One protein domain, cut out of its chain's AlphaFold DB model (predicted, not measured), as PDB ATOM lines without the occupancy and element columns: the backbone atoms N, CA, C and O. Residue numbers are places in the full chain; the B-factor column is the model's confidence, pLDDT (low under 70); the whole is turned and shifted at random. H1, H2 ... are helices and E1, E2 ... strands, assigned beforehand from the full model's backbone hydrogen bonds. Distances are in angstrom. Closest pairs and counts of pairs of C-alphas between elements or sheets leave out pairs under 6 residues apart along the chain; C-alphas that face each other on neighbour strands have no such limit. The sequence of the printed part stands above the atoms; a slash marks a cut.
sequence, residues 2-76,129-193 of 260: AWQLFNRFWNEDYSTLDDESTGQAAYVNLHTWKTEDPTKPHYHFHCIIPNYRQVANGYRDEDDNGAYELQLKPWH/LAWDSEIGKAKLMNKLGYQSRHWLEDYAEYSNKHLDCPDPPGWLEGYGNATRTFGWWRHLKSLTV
ATOM      1  N   ALA A   2      -3.327 -25.801  -0.598       86.44
ATOM      2  CA  ALA A   2      -4.720 -25.898  -1.077       86.44
ATOM      3  C   ALA A   2      -4.834 -26.535  -2.477       86.44
ATOM      4  O   ALA A   2      -5.574 -27.494  -2.671       86.44
ATOM      5  N   TRP A   3      -3.995 -26.100  -3.425       88.38
ATOM      6  CA  TRP A   3      -3.908 -26.709  -4.759       88.38
ATOM      7  C   TRP A   3      -3.554 -28.200  -4.764       88.38
ATOM      8  O   TRP A   3      -4.006 -28.923  -5.643       88.38
ATOM      9  N   GLN A   4      -2.743 -28.672  -3.816       89.50
ATOM     10  CA  GLN A   4      -2.389 -30.092  -3.726       89.50
ATOM     11  C   GLN A   4      -3.571 -30.913  -3.203       89.50
ATOM     12  O   GLN A   4      -3.817 -31.997  -3.723       89.50
ATOM     13  N   LEU A   5      -4.320 -30.385  -2.226       90.62
ATOM     14  CA  LEU A   5      -5.558 -31.006  -1.747       90.62
ATOM     15  C   LEU A   5      -6.590 -31.091  -2.866       90.62
ATOM     16  O   LEU A   5      -7.100 -32.176  -3.138       90.62
ATOM     17  N   PHE A   6      -6.821 -29.978  -3.563       91.56
ATOM     18  CA  PHE A   6      -7.742 -29.946  -4.692       91.56
ATOM     19  C   PHE A   6      -7.300 -30.886  -5.816       91.56
ATOM     20  O   PHE A   6      -8.118 -31.614  -6.356       91.56
ATOM     21  N   ASN A   7      -6.006 -30.940  -6.149       90.62
ATOM     22  CA  ASN A   7      -5.520 -31.837  -7.197       90.62
ATOM     23  C   ASN A   7      -5.706 -33.318  -6.833       90.62
ATOM     24  O   ASN A   7      -6.028 -34.110  -7.711       90.62
ATOM     25  N   ARG A   8      -5.544 -33.705  -5.561       90.75
ATOM     26  CA  ARG A   8      -5.869 -35.073  -5.125       90.75
ATOM     27  C   ARG A   8      -7.363 -35.341  -5.212       90.75
ATOM     28  O   ARG A   8      -7.754 -36.330  -5.812       90.75
ATOM     29  N   PHE A   9      -8.182 -34.430  -4.689       91.62
ATOM     30  CA  PHE A   9      -9.634 -34.532  -4.797       91.62
ATOM     31  C   PHE A   9     -10.077 -34.680  -6.258       91.62
ATOM     32  O   PHE A   9     -10.786 -35.617  -6.597       91.62
ATOM     33  N   TRP A  10      -9.592 -33.827  -7.158       89.88
ATOM     34  CA  TRP A  10      -9.954 -33.883  -8.570       89.88
ATOM     35  C   TRP A  10      -9.583 -35.219  -9.228       89.88
ATOM     36  O   TRP A  10     -10.408 -35.831  -9.900       89.88
ATOM     37  N   ASN A  11      -8.345 -35.681  -9.038       86.31
ATOM     38  CA  ASN A  11      -7.832 -36.838  -9.774       86.31
ATOM     39  C   ASN A  11      -8.195 -38.191  -9.152       86.31
ATOM     40  O   ASN A  11      -8.203 -39.180  -9.876       86.31
ATOM     41  N   GLU A  12      -8.444 -38.255  -7.844       88.94
ATOM     42  CA  GLU A  12      -8.696 -39.514  -7.124       88.94
ATOM     43  C   GLU A  12     -10.175 -39.660  -6.730       88.94
ATOM     44  O   GLU A  12     -10.724 -40.760  -6.750       88.94
ATOM     45  N   ASP A  13     -10.838 -38.553  -6.387       89.06
ATOM     46  CA  ASP A  13     -12.196 -38.576  -5.847       89.06
ATOM     47  C   ASP A  13     -13.237 -38.106  -6.863       89.06
ATOM     48  O   ASP A  13     -14.321 -38.670  -6.926       89.06
ATOM     49  N   TYR A  14     -12.960 -37.057  -7.633       86.12
ATOM     50  CA  TYR A  14     -13.930 -36.492  -8.569       86.12
ATOM     51  C   TYR A  14     -13.972 -37.258  -9.891       86.12
ATOM     52  O   TYR A  14     -15.047 -37.542 -10.409       86.12
ATOM     53  N   SER A  15     -12.803 -37.628 -10.415       79.62
ATOM     54  CA  SER A  15     -12.656 -38.413 -11.649       79.62
ATOM     55  C   SER A  15     -13.387 -39.758 -11.600       79.62
ATOM     56  O   SER A  15     -13.856 -40.231 -12.623       79.62
ATOM     57  N   THR A  16     -13.530 -40.352 -10.412       80.44
ATOM     58  CA  THR A  16     -14.176 -41.659 -10.212       80.44
ATOM     59  C   THR A  16     -15.699 -41.577 -10.091       80.44
ATOM     60  O   THR A  16     -16.339 -42.566  -9.744       80.44
ATOM     61  N   LEU A  17     -16.292 -40.398 -10.307       78.44
ATOM     62  CA  LEU A  17     -17.746 -40.197 -10.284       78.44
ATOM     63  C   LEU A  17     -18.411 -40.398 -11.653       78.44
ATOM     64  O   LEU A  17     -19.635 -40.365 -11.722       78.44
ATOM     65  N   ASP A  18     -17.625 -40.558 -12.717       74.62
ATOM     66  CA  ASP A  18     -18.088 -40.786 -14.089       74.62
ATOM     67  C   ASP A  18     -17.327 -42.003 -14.634       74.62
ATOM     68  O   ASP A  18     -16.222 -41.879 -15.157       74.62
ATOM     69  N   ASP A  19     -17.883 -43.191 -14.404       66.00
ATOM     70  CA  ASP A  19     -17.313 -44.498 -14.764       66.00
ATOM     71  C   ASP A  19     -17.291 -44.752 -16.276       66.00
ATOM     72  O   ASP A  19     -16.484 -45.533 -16.775       66.00
ATOM     73  N   GLU A  20     -18.140 -44.042 -17.010       70.88
ATOM     74  CA  GLU A  20     -18.213 -44.060 -18.469       70.88
ATOM     75  C   GLU A  20     -17.247 -43.059 -19.130       70.88
ATOM     76  O   GLU A  20     -17.170 -42.981 -20.356       70.88
ATOM     77  N   SER A  21     -16.516 -42.272 -18.338       73.06
ATOM     78  CA  SER A  21     -15.600 -41.242 -18.822       73.06
ATOM     79  C   SER A  21     -14.140 -41.641 -18.651       73.06
ATOM     80  O   SER A  21     -13.708 -42.139 -17.616       73.06
ATOM     81  N   THR A  22     -13.338 -41.320 -19.663       68.38
ATOM     82  CA  THR A  22     -11.870 -41.366 -19.580       68.38
ATOM     83  C   THR A  22     -11.278 -40.063 -19.033       68.38
ATOM     84  O   THR A  22     -10.087 -39.998 -18.729       68.38
ATOM     85  N   GLY A  23     -12.098 -39.018 -18.858       75.38
ATOM     86  CA  GLY A  23     -11.657 -37.759 -18.275       75.38
ATOM     87  C   GLY A  23     -12.679 -36.619 -18.326       75.38
ATOM     88  O   GLY A  23     -13.455 -36.456 -19.269       75.38
ATOM     89  N   GLN A  24     -12.606 -35.756 -17.311       82.44
ATOM     90  CA  GLN A  24     -13.367 -34.510 -17.206       82.44
ATOM     91  C   GLN A  24     -12.412 -33.317 -17.219       82.44
ATOM     92  O   GLN A  24     -11.421 -33.307 -16.490       82.44
ATOM     93  N   ALA A  25     -12.732 -32.286 -17.998       85.56
ATOM     94  CA  ALA A  25     -12.000 -31.029 -17.963       85.56
ATOM     95  C   ALA A  25     -12.524 -30.073 -16.890       85.56
ATOM     96  O   ALA A  25     -13.707 -30.096 -16.556       85.56
ATOM     97  N   ALA A  26     -11.653 -29.193 -16.397       86.50
ATOM     98  CA  ALA A  26     -12.082 -28.031 -15.629       86.50
ATOM     99  C   ALA A  26     -11.117 -26.856 -15.722       86.50
ATOM    100  O   ALA A  26      -9.911 -27.026 -15.914       86.50
ATOM    101  N   TYR A  27     -11.669 -25.664 -15.530       86.81
ATOM    102  CA  TYR A  27     -10.965 -24.407 -15.320       86.81
ATOM    103  C   TYR A  27     -11.243 -23.996 -13.883       86.81
ATOM    104  O   TYR A  27     -12.395 -23.779 -13.504       86.81
ATOM    105  N   VAL A  28     -10.196 -24.001 -13.065       88.12
ATOM    106  CA  VAL A  28     -10.327 -23.895 -11.615       88.12
ATOM    107  C   VAL A  28      -9.534 -22.710 -11.112       88.12
ATOM    108  O   VAL A  28      -8.332 -22.621 -11.356       88.12
ATOM    109  N   ASN A  29     -10.190 -21.845 -10.354       89.56
ATOM    110  CA  ASN A  29      -9.577 -20.707  -9.693       89.56
ATOM    111  C   ASN A  29      -9.688 -20.858  -8.168       89.56
ATOM    112  O   ASN A  29     -10.676 -21.400  -7.671       89.56
ATOM    113  N   LEU A  30      -8.658 -20.430  -7.437       88.00
ATOM    114  CA  LEU A  30      -8.657 -20.392  -5.975       88.00
ATOM    115  C   LEU A  30      -8.796 -18.943  -5.521       88.00
ATOM    116  O   LEU A  30      -7.911 -18.131  -5.791       88.00
ATOM    117  N   HIS A  31      -9.847 -18.664  -4.762       87.94
ATOM    118  CA  HIS A  31     -10.020 -17.418  -4.022       87.94
ATOM    119  C   HIS A  31      -9.712 -17.651  -2.548       87.94
ATOM    120  O   HIS A  31      -9.961 -18.733  -2.015       87.94
ATOM    121  N   THR A  32      -9.157 -16.636  -1.894       86.69
ATOM    122  CA  THR A  32      -8.805 -16.662  -0.461       86.69
ATOM    123  C   THR A  32      -9.510 -15.576   0.338       86.69
ATOM    124  O   THR A  32      -9.181 -15.361   1.502       86.69
ATOM    125  N   TRP A  33     -10.481 -14.914  -0.277       85.81
ATOM    126  CA  TRP A  33     -11.373 -13.924   0.311       85.81
ATOM    127  C   TRP A  33     -12.809 -14.253  -0.113       85.81
ATOM    128  O   TRP A  33     -13.035 -15.205  -0.857       85.81
ATOM    129  N   LYS A  34     -13.796 -13.502   0.371       84.38
ATOM    130  CA  LYS A  34     -15.183 -13.571  -0.103       84.38
ATOM    131  C   LYS A  34     -15.657 -12.151  -0.370       84.38
ATOM    132  O   LYS A  34     -15.370 -11.277   0.435       84.38
ATOM    133  N   THR A  35     -16.418 -11.922  -1.436       81.44
ATOM    134  CA  THR A  35     -16.938 -10.579  -1.755       81.44
ATOM    135  C   THR A  35     -17.801  -9.989  -0.632       81.44
ATOM    136  O   THR A  35     -17.778  -8.787  -0.408       81.44
ATOM    137  N   GLU A  36     -18.533 -10.826   0.112       85.31
ATOM    138  CA  GLU A  36     -19.345 -10.377   1.256       85.31
ATOM    139  C   GLU A  36     -18.514  -9.788   2.407       85.31
ATOM    140  O   GLU A  36     -19.006  -8.913   3.112       85.31
ATOM    141  N   ASP A  37     -17.289 -10.277   2.616       86.81
ATOM    142  CA  ASP A  37     -16.371  -9.794   3.649       86.81
ATOM    143  C   ASP A  37     -14.922 -10.120   3.232       86.81
ATOM    144  O   ASP A  37     -14.388 -11.179   3.593       86.81
ATOM    145  N   PRO A  38     -14.268  -9.241   2.447       84.06
ATOM    146  CA  PRO A  38     -12.910  -9.469   1.972       84.06
ATOM    147  C   PRO A  38     -11.862  -9.278   3.079       84.06
ATOM    148  O   PRO A  38     -10.686  -9.566   2.860       84.06
ATOM    149  N   THR A  39     -12.264  -8.827   4.274       83.38
ATOM    150  CA  THR A  39     -11.359  -8.596   5.412       83.38
ATOM    151  C   THR A  39     -10.987  -9.884   6.147       83.38
ATOM    152  O   THR A  39     -10.027  -9.906   6.924       83.38
ATOM    153  N   LYS A  40     -11.709 -10.983   5.886       86.19
ATOM    154  CA  LYS A  40     -11.463 -12.294   6.491       86.19
ATOM    155  C   LYS A  40     -10.949 -13.301   5.460       86.19
ATOM    156  O   LYS A  40     -11.493 -13.384   4.357       86.19
ATOM    157  N   PRO A  41      -9.954 -14.135   5.820       85.62
ATOM    158  CA  PRO A  41      -9.523 -15.219   4.953       85.62
ATOM    159  C   PRO A  41     -10.664 -16.202   4.677       85.62
ATOM    160  O   PRO A  41     -11.265 -16.752   5.600       85.62
ATOM    161  N   HIS A  42     -10.922 -16.470   3.402       86.94
ATOM    162  CA  HIS A  42     -11.964 -17.388   2.956       86.94
ATOM    163  C   HIS A  42     -11.523 -18.167   1.710       86.94
ATOM    164  O   HIS A  42     -11.645 -17.718   0.569       86.94
ATOM    165  N   TYR A  43     -10.988 -19.366   1.939       86.50
ATOM    166  CA  TYR A  43     -10.449 -20.222   0.885       86.50
ATOM    167  C   TYR A  43     -11.556 -21.009   0.196       86.50
ATOM    168  O   TYR A  43     -12.191 -21.859   0.821       86.50
ATOM    169  N   HIS A  44     -11.739 -20.795  -1.103       88.62
ATOM    170  CA  HIS A  44     -12.702 -21.552  -1.890       88.62
ATOM    171  C   HIS A  44     -12.283 -21.682  -3.355       88.62
ATOM    172  O   HIS A  44     -11.576 -20.841  -3.907       88.62
ATOM    173  N   PHE A  45     -12.701 -22.783  -3.979       90.12
ATOM    174  CA  PHE A  45     -12.411 -23.062  -5.381       90.12
ATOM    175  C   PHE A  45     -13.635 -22.785  -6.242       90.12
ATOM    176  O   PHE A  45     -14.700 -23.364  -6.028       90.12
ATOM    177  N   HIS A  46     -13.455 -21.976  -7.277       88.94
ATOM    178  CA  HIS A  46     -14.402 -21.884  -8.373       88.94
ATOM    179  C   HIS A  46     -14.007 -22.862  -9.468       88.94
ATOM    180  O   HIS A  46     -12.868 -22.843  -9.923       88.94
ATOM    181  N   CYS A  47     -14.943 -23.705  -9.898       87.38
ATOM    182  CA  CYS A  47     -14.709 -24.706 -10.936       87.38
ATOM    183  C   CYS A  47     -15.696 -24.493 -12.086       87.38
ATOM    184  O   CYS A  47     -16.904 -24.618 -11.891       87.38
ATOM    185  N   ILE A  48     -15.189 -24.205 -13.283       85.62
ATOM    186  CA  ILE A  48     -15.961 -24.263 -14.526       85.62
ATOM    187  C   ILE A  48     -15.670 -25.602 -15.178       85.62
ATOM    188  O   ILE A  48     -14.516 -25.937 -15.437       85.62
ATOM    189  N   ILE A  49     -16.728 -26.362 -15.419       83.06
ATOM    190  CA  ILE A  49     -16.658 -27.739 -15.889       83.06
ATOM    191  C   ILE A  49     -17.573 -27.820 -17.112       83.06
ATOM    192  O   ILE A  49     -18.751 -27.474 -16.990       83.06
ATOM    193  N   PRO A  50     -17.067 -28.215 -18.292       81.00
ATOM    194  CA  PRO A  50     -17.910 -28.384 -19.461       81.00
ATOM    195  C   PRO A  50     -18.855 -29.564 -19.240       81.00
ATOM    196  O   PRO A  50     -18.468 -30.577 -18.652       81.00
ATOM    197  N   ASN A  51     -20.071 -29.475 -19.780       79.94
ATOM    198  CA  ASN A  51     -21.048 -30.569 -19.735       79.94
ATOM    199  C   ASN A  51     -20.738 -31.695 -20.744       79.94
ATOM    200  O   ASN A  51     -21.632 -32.299 -21.330       79.94
ATOM    201  N   TYR A  52     -19.452 -31.940 -20.964       80.00
ATOM    202  CA  TYR A  52     -18.929 -32.944 -21.867       80.00
ATOM    203  C   TYR A  52     -17.927 -33.808 -21.116       80.00
ATOM    204  O   TYR A  52     -17.137 -33.306 -20.307       80.00
ATOM    205  N   ARG A  53     -17.944 -35.095 -21.432       79.31
ATOM    206  CA  ARG A  53     -16.954 -36.077 -21.011       79.31
ATOM    207  C   ARG A  53     -16.199 -36.602 -22.222       79.31
ATOM    208  O   ARG A  53     -16.744 -36.644 -23.322       79.31
ATOM    209  N   GLN A  54     -14.952 -36.995 -22.006       81.62
ATOM    210  CA  GLN A  54     -14.152 -37.651 -23.028       81.62
ATOM    211  C   GLN A  54     -14.384 -39.160 -22.951       81.62
ATOM    212  O   GLN A  54     -14.176 -39.761 -21.893       81.62
ATOM    213  N   VAL A  55     -14.774 -39.783 -24.058       82.75
ATOM    214  CA  VAL A  55     -14.926 -41.242 -24.153       82.75
ATOM    215  C   VAL A  55     -14.079 -41.784 -25.298       82.75
ATOM    216  O   VAL A  55     -13.818 -41.079 -26.275       82.75
ATOM    217  N   ALA A  56     -13.614 -43.027 -25.175       83.44
ATOM    218  CA  ALA A  56     -12.902 -43.691 -26.261       83.44
ATOM    219  C   ALA A  56     -13.880 -43.985 -27.407       83.44
ATOM    220  O   ALA A  56     -14.937 -44.567 -27.173       83.44
ATOM    221  N   ASN A  57     -13.521 -43.611 -28.636       79.62
ATOM    222  CA  ASN A  57     -14.387 -43.815 -29.804       79.62
ATOM    223  C   ASN A  57     -14.028 -45.080 -30.612       79.62
ATOM    224  O   ASN A  57     -14.659 -45.367 -31.625       79.62
ATOM    225  N   GLY A  58     -13.018 -45.838 -30.170       78.50
ATOM    226  CA  GLY A  58     -12.572 -47.079 -30.812       78.50
ATOM    227  C   GLY A  58     -11.708 -46.891 -32.064       78.50
ATOM    228  O   GLY A  58     -11.247 -47.886 -32.622       78.50
ATOM    229  N   TYR A  59     -11.452 -45.650 -32.485       80.81
ATOM    230  CA  TYR A  59     -10.562 -45.325 -33.598       80.81
ATOM    231  C   TYR A  59      -9.158 -44.971 -33.097       80.81
ATOM    232  O   TYR A  59      -8.929 -44.815 -31.895       80.81
ATOM    233  N   ARG A  60      -8.209 -44.855 -34.028       77.44
ATOM    234  CA  ARG A  60      -6.882 -44.292 -33.770       77.44
ATOM    235  C   ARG A  60      -6.731 -42.949 -34.478       77.44
ATOM    236  O   ARG A  60      -7.352 -42.755 -35.524       77.44
ATOM    237  N   ASP A  61      -5.981 -42.031 -33.882       71.88
ATOM    238  CA  ASP A  61      -5.643 -40.743 -34.489       71.88
ATOM    239  C   ASP A  61      -4.470 -40.866 -35.480       71.88
ATOM    240  O   ASP A  61      -3.984 -41.964 -35.766       71.88
ATOM    241  N   GLU A  62      -4.053 -39.737 -36.055       74.12
ATOM    242  CA  GLU A  62      -2.965 -39.662 -37.041       74.12
ATOM    243  C   GLU A  62      -1.590 -40.080 -36.492       74.12
ATOM    244  O   GLU A  62      -0.716 -40.463 -37.269       74.12
ATOM    245  N   ASP A  63      -1.441 -40.097 -35.165       73.62
ATOM    246  CA  ASP A  63      -0.234 -40.491 -34.438       73.62
ATOM    247  C   ASP A  63      -0.341 -41.915 -33.846       73.62
ATOM    248  O   ASP A  63       0.474 -42.308 -33.008       73.62
ATOM    249  N   ASP A  64      -1.336 -42.705 -34.273       73.94
ATOM    250  CA  ASP A  64      -1.616 -44.072 -33.805       73.94
ATOM    251  C   ASP A  64      -2.044 -44.171 -32.320       73.94
ATOM    252  O   ASP A  64      -2.107 -45.266 -31.744       73.94
ATOM    253  N   ASN A  65      -2.406 -43.049 -31.686       74.31
ATOM    254  CA  ASN A  65      -2.989 -43.042 -30.344       74.31
ATOM    255  C   ASN A  65      -4.488 -43.351 -30.404       74.31
ATOM    256  O   ASN A  65      -5.140 -43.190 -31.431       74.31
ATOM    257  N   GLY A  66      -5.068 -43.795 -29.285       73.62
ATOM    258  CA  GLY A  66      -6.516 -43.981 -29.193       73.62
ATOM    259  C   GLY A  66      -7.245 -42.653 -29.389       73.62
ATOM    260  O   GLY A  66      -6.991 -41.701 -28.657       73.62
ATOM    261  N   ALA A  67      -8.153 -42.593 -30.357       76.31
ATOM    262  CA  ALA A  67      -8.982 -41.427 -30.580       76.31
ATOM    263  C   ALA A  67     -10.126 -41.365 -29.557       76.31
ATOM    264  O   ALA A  67     -10.603 -42.368 -29.006       76.31
ATOM    265  N   TYR A  68     -10.570 -40.142 -29.302       79.62
ATOM    266  CA  TYR A  68     -11.604 -39.850 -28.328       79.62
ATOM    267  C   TYR A  68     -12.689 -38.986 -28.948       79.62
ATOM    268  O   TYR A  68     -12.433 -38.190 -29.850       79.62
ATOM    269  N   GLU A  69     -13.896 -39.101 -28.416       80.62
ATOM    270  CA  GLU A  69     -14.996 -38.196 -28.723       80.62
ATOM    271  C   GLU A  69     -15.494 -37.501 -27.453       80.62
ATOM    272  O   GLU A  69     -15.316 -37.985 -26.329       80.62
ATOM    273  N   LEU A  70     -16.106 -36.332 -27.640       83.69
ATOM    274  CA  LEU A  70     -16.778 -35.610 -26.570       83.69
ATOM    275  C   LEU A  70     -18.251 -36.002 -26.559       83.69
ATOM    276  O   LEU A  70     -18.986 -35.700 -27.497       83.69
ATOM    277  N   GLN A  71     -18.691 -36.621 -25.470       80.19
ATOM    278  CA  GLN A  71     -20.097 -36.938 -25.244       80.19
ATOM    279  C   GLN A  71     -20.709 -35.984 -24.227       80.19
ATOM    280  O   GLN A  71     -20.092 -35.656 -23.212       80.19
ATOM    281  N   LEU A  72     -21.943 -35.556 -24.491       81.56
ATOM    282  CA  LEU A  72     -22.736 -34.787 -23.540       81.56
ATOM    283  C   LEU A  72     -23.042 -35.632 -22.304       81.56
ATOM    284  O   LEU A  72     -23.436 -36.794 -22.414       81.56
ATOM    285  N   LYS A  73     -22.903 -35.028 -21.126       78.56
ATOM    286  CA  LYS A  73     -23.297 -35.678 -19.876       78.56
ATOM    287  C   LYS A  73     -24.815 -35.607 -19.695       78.56
ATOM    288  O   LYS A  73     -25.419 -34.585 -20.048       78.56
ATOM    289  N   PRO A  74     -25.436 -36.658 -19.131       75.44
ATOM    290  CA  PRO A  74     -26.851 -36.631 -18.818       75.44
ATOM    291  C   PRO A  74     -27.135 -35.581 -17.747       75.44
ATOM    292  O   PRO A  74     -26.339 -35.328 -16.842       75.44
ATOM    293  N   TRP A  75     -28.308 -34.979 -17.859       74.19
ATOM    294  CA  TRP A  75     -28.776 -33.966 -16.934       74.19
ATOM    295  C   TRP A  75     -29.674 -34.565 -15.871       74.19
ATOM    296  O   TRP A  75     -30.418 -35.516 -16.120       74.19
ATOM    297  N   HIS A  76     -29.650 -33.967 -14.686       74.88
ATOM    298  CA  HIS A  76     -30.500 -34.373 -13.581       74.88
ATOM    299  C   HIS A  76     -31.410 -33.224 -13.172       74.88
ATOM    300  O   HIS A  76     -30.976 -32.081 -13.038       74.88
ATOM    301  N   LEU A 129     -24.919 -23.308 -16.741       73.25
ATOM    302  CA  LEU A 129     -24.917 -22.156 -17.635       73.25
ATOM    303  C   LEU A 129     -25.108 -22.618 -19.086       73.25
ATOM    304  O   LEU A 129     -24.277 -23.351 -19.617       73.25
ATOM    305  N   ALA A 130     -26.189 -22.159 -19.721       73.69
ATOM    306  CA  ALA A 130     -26.548 -22.493 -21.101       73.69
ATOM    307  C   ALA A 130     -25.766 -21.633 -22.109       73.69
ATOM    308  O   ALA A 130     -26.182 -20.521 -22.433       73.69
ATOM    309  N   TRP A 131     -24.621 -22.123 -22.586       69.56
ATOM    310  CA  TRP A 131     -23.758 -21.402 -23.539       69.56
ATOM    311  C   TRP A 131     -24.455 -21.040 -24.866       69.56
ATOM    312  O   TRP A 131     -24.117 -20.048 -25.504       69.56
ATOM    313  N   ASP A 132     -25.429 -21.835 -25.286       72.31
ATOM    314  CA  ASP A 132     -26.177 -21.672 -26.533       72.31
ATOM    315  C   ASP A 132     -27.217 -20.537 -26.492       72.31
ATOM    316  O   ASP A 132     -27.834 -20.225 -27.508       72.31
ATOM    317  N   SER A 133     -27.373 -19.866 -25.347       75.56
ATOM    318  CA  SER A 133     -28.250 -18.703 -25.185       75.56
ATOM    319  C   SER A 133     -27.457 -17.421 -24.937       75.56
ATOM    320  O   SER A 133     -26.482 -17.427 -24.188       75.56
ATOM    321  N   GLU A 134     -27.911 -16.286 -25.475       75.56
ATOM    322  CA  GLU A 134     -27.277 -14.976 -25.232       75.56
ATOM    323  C   GLU A 134     -27.199 -14.631 -23.735       75.56
ATOM    324  O   GLU A 134     -26.169 -14.181 -23.233       75.56
ATOM    325  N   ILE A 135     -28.255 -14.947 -22.979       79.31
ATOM    326  CA  ILE A 135     -28.280 -14.763 -21.522       79.31
ATOM    327  C   ILE A 135     -27.231 -15.648 -20.838       79.31
ATOM    328  O   ILE A 135     -26.552 -15.208 -19.909       79.31
ATOM    329  N   GLY A 136     -27.093 -16.906 -21.257       73.00
ATOM    330  CA  GLY A 136     -26.121 -17.816 -20.663       73.00
ATOM    331  C   GLY A 136     -24.678 -17.490 -21.045       73.00
ATOM    332  O   GLY A 136     -23.811 -17.589 -20.176       73.00
ATOM    333  N   LYS A 137     -24.421 -16.992 -22.264       73.62
ATOM    334  CA  LYS A 137     -23.122 -16.411 -22.652       73.62
ATOM    335  C   LYS A 137     -22.759 -15.235 -21.754       73.62
ATOM    336  O   LYS A 137     -21.682 -15.236 -21.163       73.62
ATOM    337  N   ALA A 138     -23.672 -14.277 -21.581       74.56
ATOM    338  CA  ALA A 138     -23.450 -13.124 -20.711       74.56
ATOM    339  C   ALA A 138     -23.158 -13.550 -19.260       74.56
ATOM    340  O   ALA A 138     -22.210 -13.062 -18.644       74.56
ATOM    341  N   LYS A 139     -23.915 -14.521 -18.727       77.00
ATOM    342  CA  LYS A 139     -23.660 -15.092 -17.394       77.00
ATOM    343  C   LYS A 139     -22.293 -15.766 -17.301       77.00
ATOM    344  O   LYS A 139     -21.603 -15.577 -16.304       77.00
ATOM    345  N   LEU A 140     -21.890 -16.539 -18.311       78.00
ATOM    346  CA  LEU A 140     -20.580 -17.187 -18.339       78.00
ATOM    347  C   LEU A 140     -19.448 -16.158 -18.357       78.00
ATOM    348  O   LEU A 140     -18.525 -16.276 -17.557       78.00
ATOM    349  N   MET A 141     -19.546 -15.133 -19.205       77.69
ATOM    350  CA  MET A 141     -18.559 -14.051 -19.265       77.69
ATOM    351  C   MET A 141     -18.459 -13.304 -17.935       77.69
ATOM    352  O   MET A 141     -17.356 -13.069 -17.448       77.69
ATOM    353  N   ASN A 142     -19.596 -13.008 -17.298       79.06
ATOM    354  CA  ASN A 142     -19.617 -12.399 -15.971       79.06
ATOM    355  C   ASN A 142     -18.931 -13.298 -14.925       79.06
ATOM    356  O   ASN A 142     -18.084 -12.823 -14.175       79.06
ATOM    357  N   LYS A 143     -19.217 -14.609 -14.922       80.75
ATOM    358  CA  LYS A 143     -18.559 -15.560 -14.011       80.75
ATOM    359  C   LYS A 143     -17.065 -15.690 -14.259       80.75
ATOM    360  O   LYS A 143     -16.314 -15.798 -13.295       80.75
ATOM    361  N   LEU A 144     -16.634 -15.712 -15.518       79.00
ATOM    362  CA  LEU A 144     -15.217 -15.731 -15.871       79.00
ATOM    363  C   LEU A 144     -14.530 -14.466 -15.358       79.00
ATOM    364  O   LEU A 144     -13.525 -14.582 -14.662       79.00
ATOM    365  N   GLY A 145     -15.132 -13.298 -15.607       77.06
ATOM    366  CA  GLY A 145     -14.667 -12.014 -15.084       77.06
ATOM    367  C   GLY A 145     -14.552 -12.022 -13.562       77.06
ATOM    368  O   GLY A 145     -13.491 -11.701 -13.035       77.06
ATOM    369  N   TYR A 146     -15.593 -12.484 -12.864       78.25
ATOM    370  CA  TYR A 146     -15.609 -12.629 -11.408       78.25
ATOM    371  C   TYR A 146     -14.517 -13.584 -10.893       78.25
ATOM    372  O   TYR A 146     -13.808 -13.258  -9.950       78.25
ATOM    373  N   GLN A 147     -14.310 -14.743 -11.525       78.75
ATOM    374  CA  GLN A 147     -13.259 -15.688 -11.114       78.75
ATOM    375  C   GLN A 147     -11.849 -15.118 -11.285       78.75
ATOM    376  O   GLN A 147     -10.953 -15.461 -10.517       78.75
ATOM    377  N   SER A 148     -11.643 -14.260 -12.282       75.88
ATOM    378  CA  SER A 148     -10.367 -13.575 -12.506       75.88
ATOM    379  C   SER A 148     -10.221 -12.252 -11.750       75.88
ATOM    380  O   SER A 148      -9.122 -11.702 -11.736       75.88
ATOM    381  N   ARG A 149     -11.291 -11.748 -11.123       78.44
ATOM    382  CA  ARG A 149     -11.384 -10.395 -10.560       78.44
ATOM    383  C   ARG A 149     -10.366 -10.145  -9.459       78.44
ATOM    384  O   ARG A 149     -10.286 -10.922  -8.511       78.44
ATOM    385  N   HIS A 150      -9.636  -9.037  -9.545       83.12
ATOM    386  CA  HIS A 150      -8.633  -8.703  -8.541       83.12
ATOM    387  C   HIS A 150      -9.286  -8.417  -7.179       83.12
ATOM    388  O   HIS A 150     -10.313  -7.745  -7.111       83.12
ATOM    389  N   TRP A 151      -8.671  -8.877  -6.083       84.88
ATOM    390  CA  TRP A 151      -9.204  -8.690  -4.725       84.88
ATOM    391  C   TRP A 151      -9.493  -7.217  -4.399       84.88
ATOM    392  O   TRP A 151     -10.443  -6.918  -3.682       84.88
ATOM    393  N   LEU A 152      -8.689  -6.299  -4.953       87.25
ATOM    394  CA  LEU A 152      -8.818  -4.854  -4.750       87.25
ATOM    395  C   LEU A 152     -10.175  -4.317  -5.219       87.25
ATOM    396  O   LEU A 152     -10.696  -3.394  -4.607       87.25
ATOM    397  N   GLU A 153     -10.756  -4.896  -6.272       86.94
ATOM    398  CA  GLU A 153     -12.073  -4.485  -6.768       86.94
ATOM    399  C   GLU A 153     -13.167  -4.809  -5.742       86.94
ATOM    400  O   GLU A 153     -13.956  -3.938  -5.381       86.94
ATOM    401  N   ASP A 154     -13.170  -6.039  -5.220       85.19
ATOM    402  CA  ASP A 154     -14.124  -6.461  -4.187       85.19
ATOM    403  C   ASP A 154     -13.886  -5.712  -2.868       85.19
ATOM    404  O   ASP A 154     -14.833  -5.360  -2.166       85.19
ATOM    405  N   TYR A 155     -12.621  -5.435  -2.539       88.25
ATOM    406  CA  TYR A 155     -12.262  -4.657  -1.363       88.25
ATOM    407  C   TYR A 155     -12.775  -3.222  -1.452       88.25
ATOM    408  O   TYR A 155     -13.404  -2.750  -0.511       88.25
ATOM    409  N   ALA A 156     -12.567  -2.554  -2.589       88.62
ATOM    410  CA  ALA A 156     -13.066  -1.204  -2.824       88.62
ATOM    411  C   ALA A 156     -14.601  -1.156  -2.783       88.62
ATOM    412  O   ALA A 156     -15.183  -0.242  -2.199       88.62
ATOM    413  N   GLU A 157     -15.283  -2.155  -3.358       89.00
ATOM    414  CA  GLU A 157     -16.741  -2.250  -3.260       89.00
ATOM    415  C   GLU A 157     -17.203  -2.405  -1.801       89.00
ATOM    416  O   GLU A 157     -18.180  -1.773  -1.388       89.00
ATOM    417  N   TYR A 158     -16.503  -3.225  -1.015       89.50
ATOM    418  CA  TYR A 158     -16.805  -3.437   0.395       89.50
ATOM    419  C   TYR A 158     -16.532  -2.185   1.241       89.50
ATOM    420  O   TYR A 158     -17.417  -1.768   1.990       89.50
ATOM    421  N   SER A 159     -15.365  -1.550   1.102       90.56
ATOM    422  CA  SER A 159     -14.976  -0.364   1.877       90.56
ATOM    423  C   SER A 159     -15.866   0.843   1.575       90.56
ATOM    424  O   SER A 159     -16.213   1.596   2.478       90.56
ATOM    425  N   ASN A 160     -16.348   0.989   0.337       90.62
ATOM    426  CA  ASN A 160     -17.328   2.026  -0.011       90.62
ATOM    427  C   ASN A 160     -18.663   1.871   0.741       90.62
ATOM    428  O   ASN A 160     -19.390   2.848   0.919       90.62
ATOM    429  N   LYS A 161     -19.002   0.649   1.174       92.50
ATOM    430  CA  LYS A 161     -20.216   0.347   1.951       92.50
ATOM    431  C   LYS A 161     -19.971   0.353   3.466       92.50
ATOM    432  O   LYS A 161     -20.941   0.397   4.219       92.50
ATOM    433  N   HIS A 162     -18.712   0.327   3.907       90.31
ATOM    434  CA  HIS A 162     -18.306   0.248   5.311       90.31
ATOM    435  C   HIS A 162     -17.243   1.317   5.582       90.31
ATOM    436  O   HIS A 162     -16.055   1.095   5.371       90.31
ATOM    437  N   LEU A 163     -17.673   2.502   6.020       87.06
ATOM    438  CA  LEU A 163     -16.792   3.669   6.189       87.06
ATOM    439  C   LEU A 163     -15.721   3.485   7.279       87.06
ATOM    440  O   LEU A 163     -14.756   4.240   7.327       87.06
ATOM    441  N   ASP A 164     -15.909   2.505   8.158       89.25
ATOM    442  CA  ASP A 164     -14.983   2.069   9.203       89.25
ATOM    443  C   ASP A 164     -14.126   0.865   8.779       89.25
ATOM    444  O   ASP A 164     -13.423   0.283   9.608       89.25
ATOM    445  N   CYS A 165     -14.184   0.472   7.501       86.94
ATOM    446  CA  CYS A 165     -13.363  -0.603   6.970       86.94
ATOM    447  C   CYS A 165     -11.878  -0.258   7.182       86.94
ATOM    448  O   CYS A 165     -11.467   0.857   6.850       86.94
ATOM    449  N   PRO A 166     -11.079  -1.177   7.762       86.00
ATOM    450  CA  PRO A 166      -9.644  -0.959   7.933       86.00
ATOM    451  C   PRO A 166      -8.943  -0.837   6.573       86.00
ATOM    452  O   PRO A 166      -9.580  -0.941   5.535       86.00
ATOM    453  N   ASP A 167      -7.625  -0.648   6.558       88.12
ATOM    454  CA  ASP A 167      -6.851  -0.847   5.328       88.12
ATOM    455  C   ASP A 167      -6.821  -2.342   4.937       88.12
ATOM    456  O   ASP A 167      -7.000  -3.216   5.806       88.12
ATOM    457  N   PRO A 168      -6.585  -2.678   3.650       85.69
ATOM    458  CA  PRO A 168      -6.444  -4.060   3.217       85.69
ATOM    459  C   PRO A 168      -5.420  -4.807   4.072       85.69
ATOM    460  O   PRO A 168      -4.295  -4.342   4.253       85.69
ATOM    461  N   PRO A 169      -5.766  -5.981   4.618       84.62
ATOM    462  CA  PRO A 169      -4.810  -6.715   5.422       84.62
ATOM    463  C   PRO A 169      -3.687  -7.248   4.523       84.62
ATOM    464  O   PRO A 169      -3.947  -7.787   3.452       84.62
ATOM    465  N   GLY A 170      -2.433  -7.187   4.982       84.56
ATOM    466  CA  GLY A 170      -1.270  -7.544   4.150       84.56
ATOM    467  C   GLY A 170      -1.265  -8.978   3.590       84.56
ATOM    468  O   GLY A 170      -0.602  -9.252   2.593       84.56
ATOM    469  N   TRP A 171      -2.034  -9.910   4.175       83.31
ATOM    470  CA  TRP A 171      -2.210 -11.254   3.602       83.31
ATOM    471  C   TRP A 171      -2.995 -11.249   2.278       83.31
ATOM    472  O   TRP A 171      -2.871 -12.198   1.505       83.31
ATOM    473  N   LEU A 172      -3.792 -10.206   2.025       82.00
ATOM    474  CA  LEU A 172      -4.597 -10.021   0.821       82.00
ATOM    475  C   LEU A 172      -3.768  -9.401  -0.317       82.00
ATOM    476  O   LEU A 172      -3.896  -9.823  -1.463       82.00
ATOM    477  N   GLU A 173      -2.851  -8.481   0.004       73.56
ATOM    478  CA  GLU A 173      -2.030  -7.742  -0.970       73.56
ATOM    479  C   GLU A 173      -1.131  -8.637  -1.831       73.56
ATOM    480  O   GLU A 173      -0.980  -8.409  -3.030       73.56
ATOM    481  N   GLY A 174      -0.552  -9.679  -1.236       68.19
ATOM    482  CA  GLY A 174       0.344 -10.603  -1.935       68.19
ATOM    483  C   GLY A 174      -0.366 -11.664  -2.778       68.19
ATOM    484  O   GLY A 174       0.304 -12.547  -3.323       68.19
ATOM    485  N   TYR A 175      -1.702 -11.654  -2.842       71.00
ATOM    486  CA  TYR A 175      -2.449 -12.765  -3.417       71.00
ATOM    487  C   TYR A 175      -2.740 -12.598  -4.911       71.00
ATOM    488  O   TYR A 175      -3.216 -11.564  -5.373       71.00
ATOM    489  N   GLY A 176      -2.498 -13.674  -5.666       68.44
ATOM    490  CA  GLY A 176      -2.794 -13.760  -7.090       68.44
ATOM    491  C   GLY A 176      -3.877 -14.791  -7.397       68.44
ATOM    492  O   GLY A 176      -3.882 -15.895  -6.852       68.44
ATOM    493  N   ASN A 177      -4.738 -14.474  -8.361       71.50
ATOM    494  CA  ASN A 177      -5.843 -15.332  -8.801       71.50
ATOM    495  C   ASN A 177      -5.374 -16.391  -9.783       71.50
ATOM    496  O   ASN A 177      -5.815 -16.450 -10.931       71.50
ATOM    497  N   ALA A 178      -4.432 -17.216  -9.338       73.56
ATOM    498  CA  ALA A 178      -3.867 -18.252 -10.174       73.56
ATOM    499  C   ALA A 178      -4.966 -19.233 -10.591       73.56
ATOM    500  O   ALA A 178      -5.514 -19.962  -9.766       73.56
ATOM    501  N   THR A 179      -5.242 -19.292 -11.887       83.19
ATOM    502  CA  THR A 179      -6.114 -20.310 -12.458       83.19
ATOM    503  C   THR A 179      -5.297 -21.503 -12.942       83.19
ATOM    504  O   THR A 179      -4.184 -21.360 -13.450       83.19
ATOM    505  N   ARG A 180      -5.856 -22.707 -12.805       86.44
ATOM    506  CA  ARG A 180      -5.301 -23.942 -13.352       86.44
ATOM    507  C   ARG A 180      -6.345 -24.693 -14.166       86.44
ATOM    508  O   ARG A 180      -7.507 -24.777 -13.777       86.44
ATOM    509  N   THR A 181      -5.900 -25.290 -15.264       86.50
ATOM    510  CA  THR A 181      -6.699 -26.253 -16.023       86.50
ATOM    511  C   THR A 181      -6.487 -27.670 -15.491       86.50
ATOM    512  O   THR A 181      -5.424 -28.018 -14.961       86.50
ATOM    513  N   PHE A 182      -7.522 -28.496 -15.604       86.25
ATOM    514  CA  PHE A 182      -7.552 -29.893 -15.177       86.25
ATOM    515  C   PHE A 182      -8.113 -30.791 -16.281       86.25
ATOM    516  O   PHE A 182      -8.809 -30.318 -17.180       86.25
ATOM    517  N   GLY A 183      -7.783 -32.083 -16.198       84.12
ATOM    518  CA  GLY A 183      -8.175 -33.096 -17.178       84.12
ATOM    519  C   GLY A 183      -7.718 -32.761 -18.592       84.12
ATOM    520  O   GLY A 183      -6.636 -32.204 -18.781       84.12
ATOM    521  N   TRP A 184      -8.565 -33.054 -19.577       79.69
ATOM    522  CA  TRP A 184      -8.222 -32.901 -20.990       79.69
ATOM    523  C   TRP A 184      -7.993 -31.448 -21.438       79.69
ATOM    524  O   TRP A 184      -7.269 -31.214 -22.403       79.69
ATOM    525  N   TRP A 185      -8.441 -30.441 -20.673       81.88
ATOM    526  CA  TRP A 185      -8.034 -29.041 -20.893       81.88
ATOM    527  C   TRP A 185      -6.551 -28.771 -20.614       81.88
ATOM    528  O   TRP A 185      -6.012 -27.787 -21.120       81.88
ATOM    529  N   ARG A 186      -5.847 -29.625 -19.856       77.06
ATOM    530  CA  ARG A 186      -4.379 -29.525 -19.749       77.06
ATOM    531  C   ARG A 186      -3.699 -29.846 -21.078       77.06
ATOM    532  O   ARG A 186      -2.700 -29.211 -21.402       77.06
ATOM    533  N   HIS A 187      -4.268 -30.776 -21.845       67.88
ATOM    534  CA  HIS A 187      -3.757 -31.192 -23.152       67.88
ATOM    535  C   HIS A 187      -4.151 -30.220 -24.275       67.88
ATOM    536  O   HIS A 187      -3.434 -30.094 -25.261       67.88
ATOM    537  N   LEU A 188      -5.214 -29.422 -24.105       62.56
ATOM    538  CA  LEU A 188      -5.493 -28.311 -25.028       62.56
ATOM    539  C   LEU A 188      -4.351 -27.283 -25.068       62.56
ATOM    540  O   LEU A 188      -4.055 -26.737 -26.122       62.56
ATOM    541  N   LYS A 189      -3.654 -27.054 -23.947       51.59
ATOM    542  CA  LYS A 189      -2.488 -26.160 -23.940       51.59
ATOM    543  C   LYS A 189      -1.334 -26.718 -24.781       51.59
ATOM    544  O   LYS A 189      -0.639 -25.940 -25.428       51.59
ATOM    545  N   SER A 190      -1.145 -28.043 -24.811       51.94
ATOM    546  CA  SER A 190      -0.203 -28.672 -25.748       51.94
ATOM    547  C   SER A 190      -0.675 -28.596 -27.201       51.94
ATOM    548  O   SER A 190       0.163 -28.473 -28.077       51.94
ATOM    549  N   LEU A 191      -1.986 -28.566 -27.460       42.06
ATOM    550  CA  LEU A 191      -2.532 -28.345 -28.808       42.06
ATOM    551  C   LEU A 191      -2.336 -26.903 -29.309       42.06
ATOM    552  O   LEU A 191      -2.373 -26.659 -30.508       42.06
ATOM    553  N   THR A 192      -2.087 -25.950 -28.405       41.69
ATOM    554  CA  THR A 192      -1.660 -24.584 -28.756       41.69
ATOM    555  C   THR A 192      -0.137 -24.420 -28.838       41.69
ATOM    556  O   THR A 192       0.341 -23.322 -29.102       41.69
ATOM    557  N   VAL A 193       0.660 -25.471 -28.599       44.78
ATOM    558  CA  VAL A 193       2.123 -25.401 -28.766       44.78
ATOM    559  C   VAL A 193       2.432 -25.269 -30.255       44.78
ATOM    560  O   VAL A 193       2.061 -26.126 -31.046       44.78
TER     561      VAL A 193
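Overview. This is residues 2 to 76 and 129 to 193 of the 260 residues of an uncharacterized protein of marine sediment metagenome (UniProt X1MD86). A small sheet of three strands, E2, E1 and E5, forms the middle of an elongated model, with H1 over one of its faces and H2 over the other. Beyond one end of this body the hairpin E3 and E4 reaches out as an arm; toward the opposite end lie H3, the small H4 and the long loop of residues 32 to 43. The printed part has 140 residues with five named helices and five named strands, in the order H1 E1 E2 E3 E4 H2 H3 H4 E5 H5, and its class is mixed, helices and strands. The larger sheet has the order E2, E1, E5 and is antiparallel, as is the two-stranded sheet E3, E4. The whole is loose, with a radius of gyration of the C-alphas of 19.0 A, and it spans 64 by 36 by 33 A.

Arrangement. Begin at E1, residues 26 to 31, the inner strand of the larger sheet. On one side of it is E2, residues 44 to 48, antiparallel at 155 degrees, where N 29 and O 46 are 2.9 A apart, within hydrogen-bond range; E1 and E2 form a hairpin. On the other side is E5, residues 179 to 182, antiparallel at 147 degrees, with N 28 and O 180 at 2.9 A. Now look at H1, residues 2 to 17, which is on this sheet at a height of 9.1 A, over E1 and slantwise to the strands, at 34 degrees to E1 on the local plane; the closest C-alphas of H1 and E1 are those of Trp 3 and Leu 30, 8.0 A apart. On the opposite face find H2, residues 134 to 148, at a height of 12.2 A over E2 and E1, slantwise at 37 degrees to E2 on the local plane; its closest C-alpha to E1 is that of Gln 147, 6.4 A from that of Asn 29. With helices on both faces, this is an arrangement of three layers. H5, residues 185 to 191, is on the sheet too, and its Trp 185 comes within 6.7 A of Ala 26, C-alpha to C-alpha. Farther out, H3, residues 151 to 161, and H4, residues 170 to 173, are not on the sheet; they are close but not clearly touching, with the C-alphas of Trp 151 and Leu 172 7.3 A apart. The hairpin of E3, residues 52 to 60, and E4, residues 66 to 72, is antiparallel at 148 degrees, with N 55 and O 69 at 2.9 A; E3 is apart from E1, E2 and E5. In H2 every O i to N i+4 pair is within hydrogen-bond range; in H1 8 of 12 are, in H3 6 of 7, and in H5 1 of 3 beside 4 of 4 O i to N i+3 pairs, while H4 is too short for an i+4 pair and its one i+3 pair is not within range.

Along the chain. Find C-alpha 26 at (-12.082, -28.031, -15.629); from there E1 runs 15.9 A to C-alpha 31. E2 measures 13.3 A and E5 10.1 A. H1 starts at C-alpha 2, at (-4.720, -25.898, -1.077), and runs 21.4 A, with a kink of 33 degrees near residue 11. H2 measures 21.2 A, H3 15.7 A, H4 5.2 A. E3 measures 20.4 A and bends by 59 degrees at residue 57; E4 measures 19.5 A. H5 runs 9.7 A to C-alpha 191 at (-2.532, -28.345, -28.808).

Size, cuts and confidence. The two C-alphas farthest apart are those of Asp 64 and Asp 164, at 64.5 A. Residues 77 to 128 are cut out, and C-alphas 76 and 129 stand 14.0 A apart across the cut. Of the links that are printed whole, E1 to E2 is long. Mean pLDDT of the printed part is 80.3; look for values under 70 at residues 19, 22, 131, 174 and 176 and at residues 187 to 193.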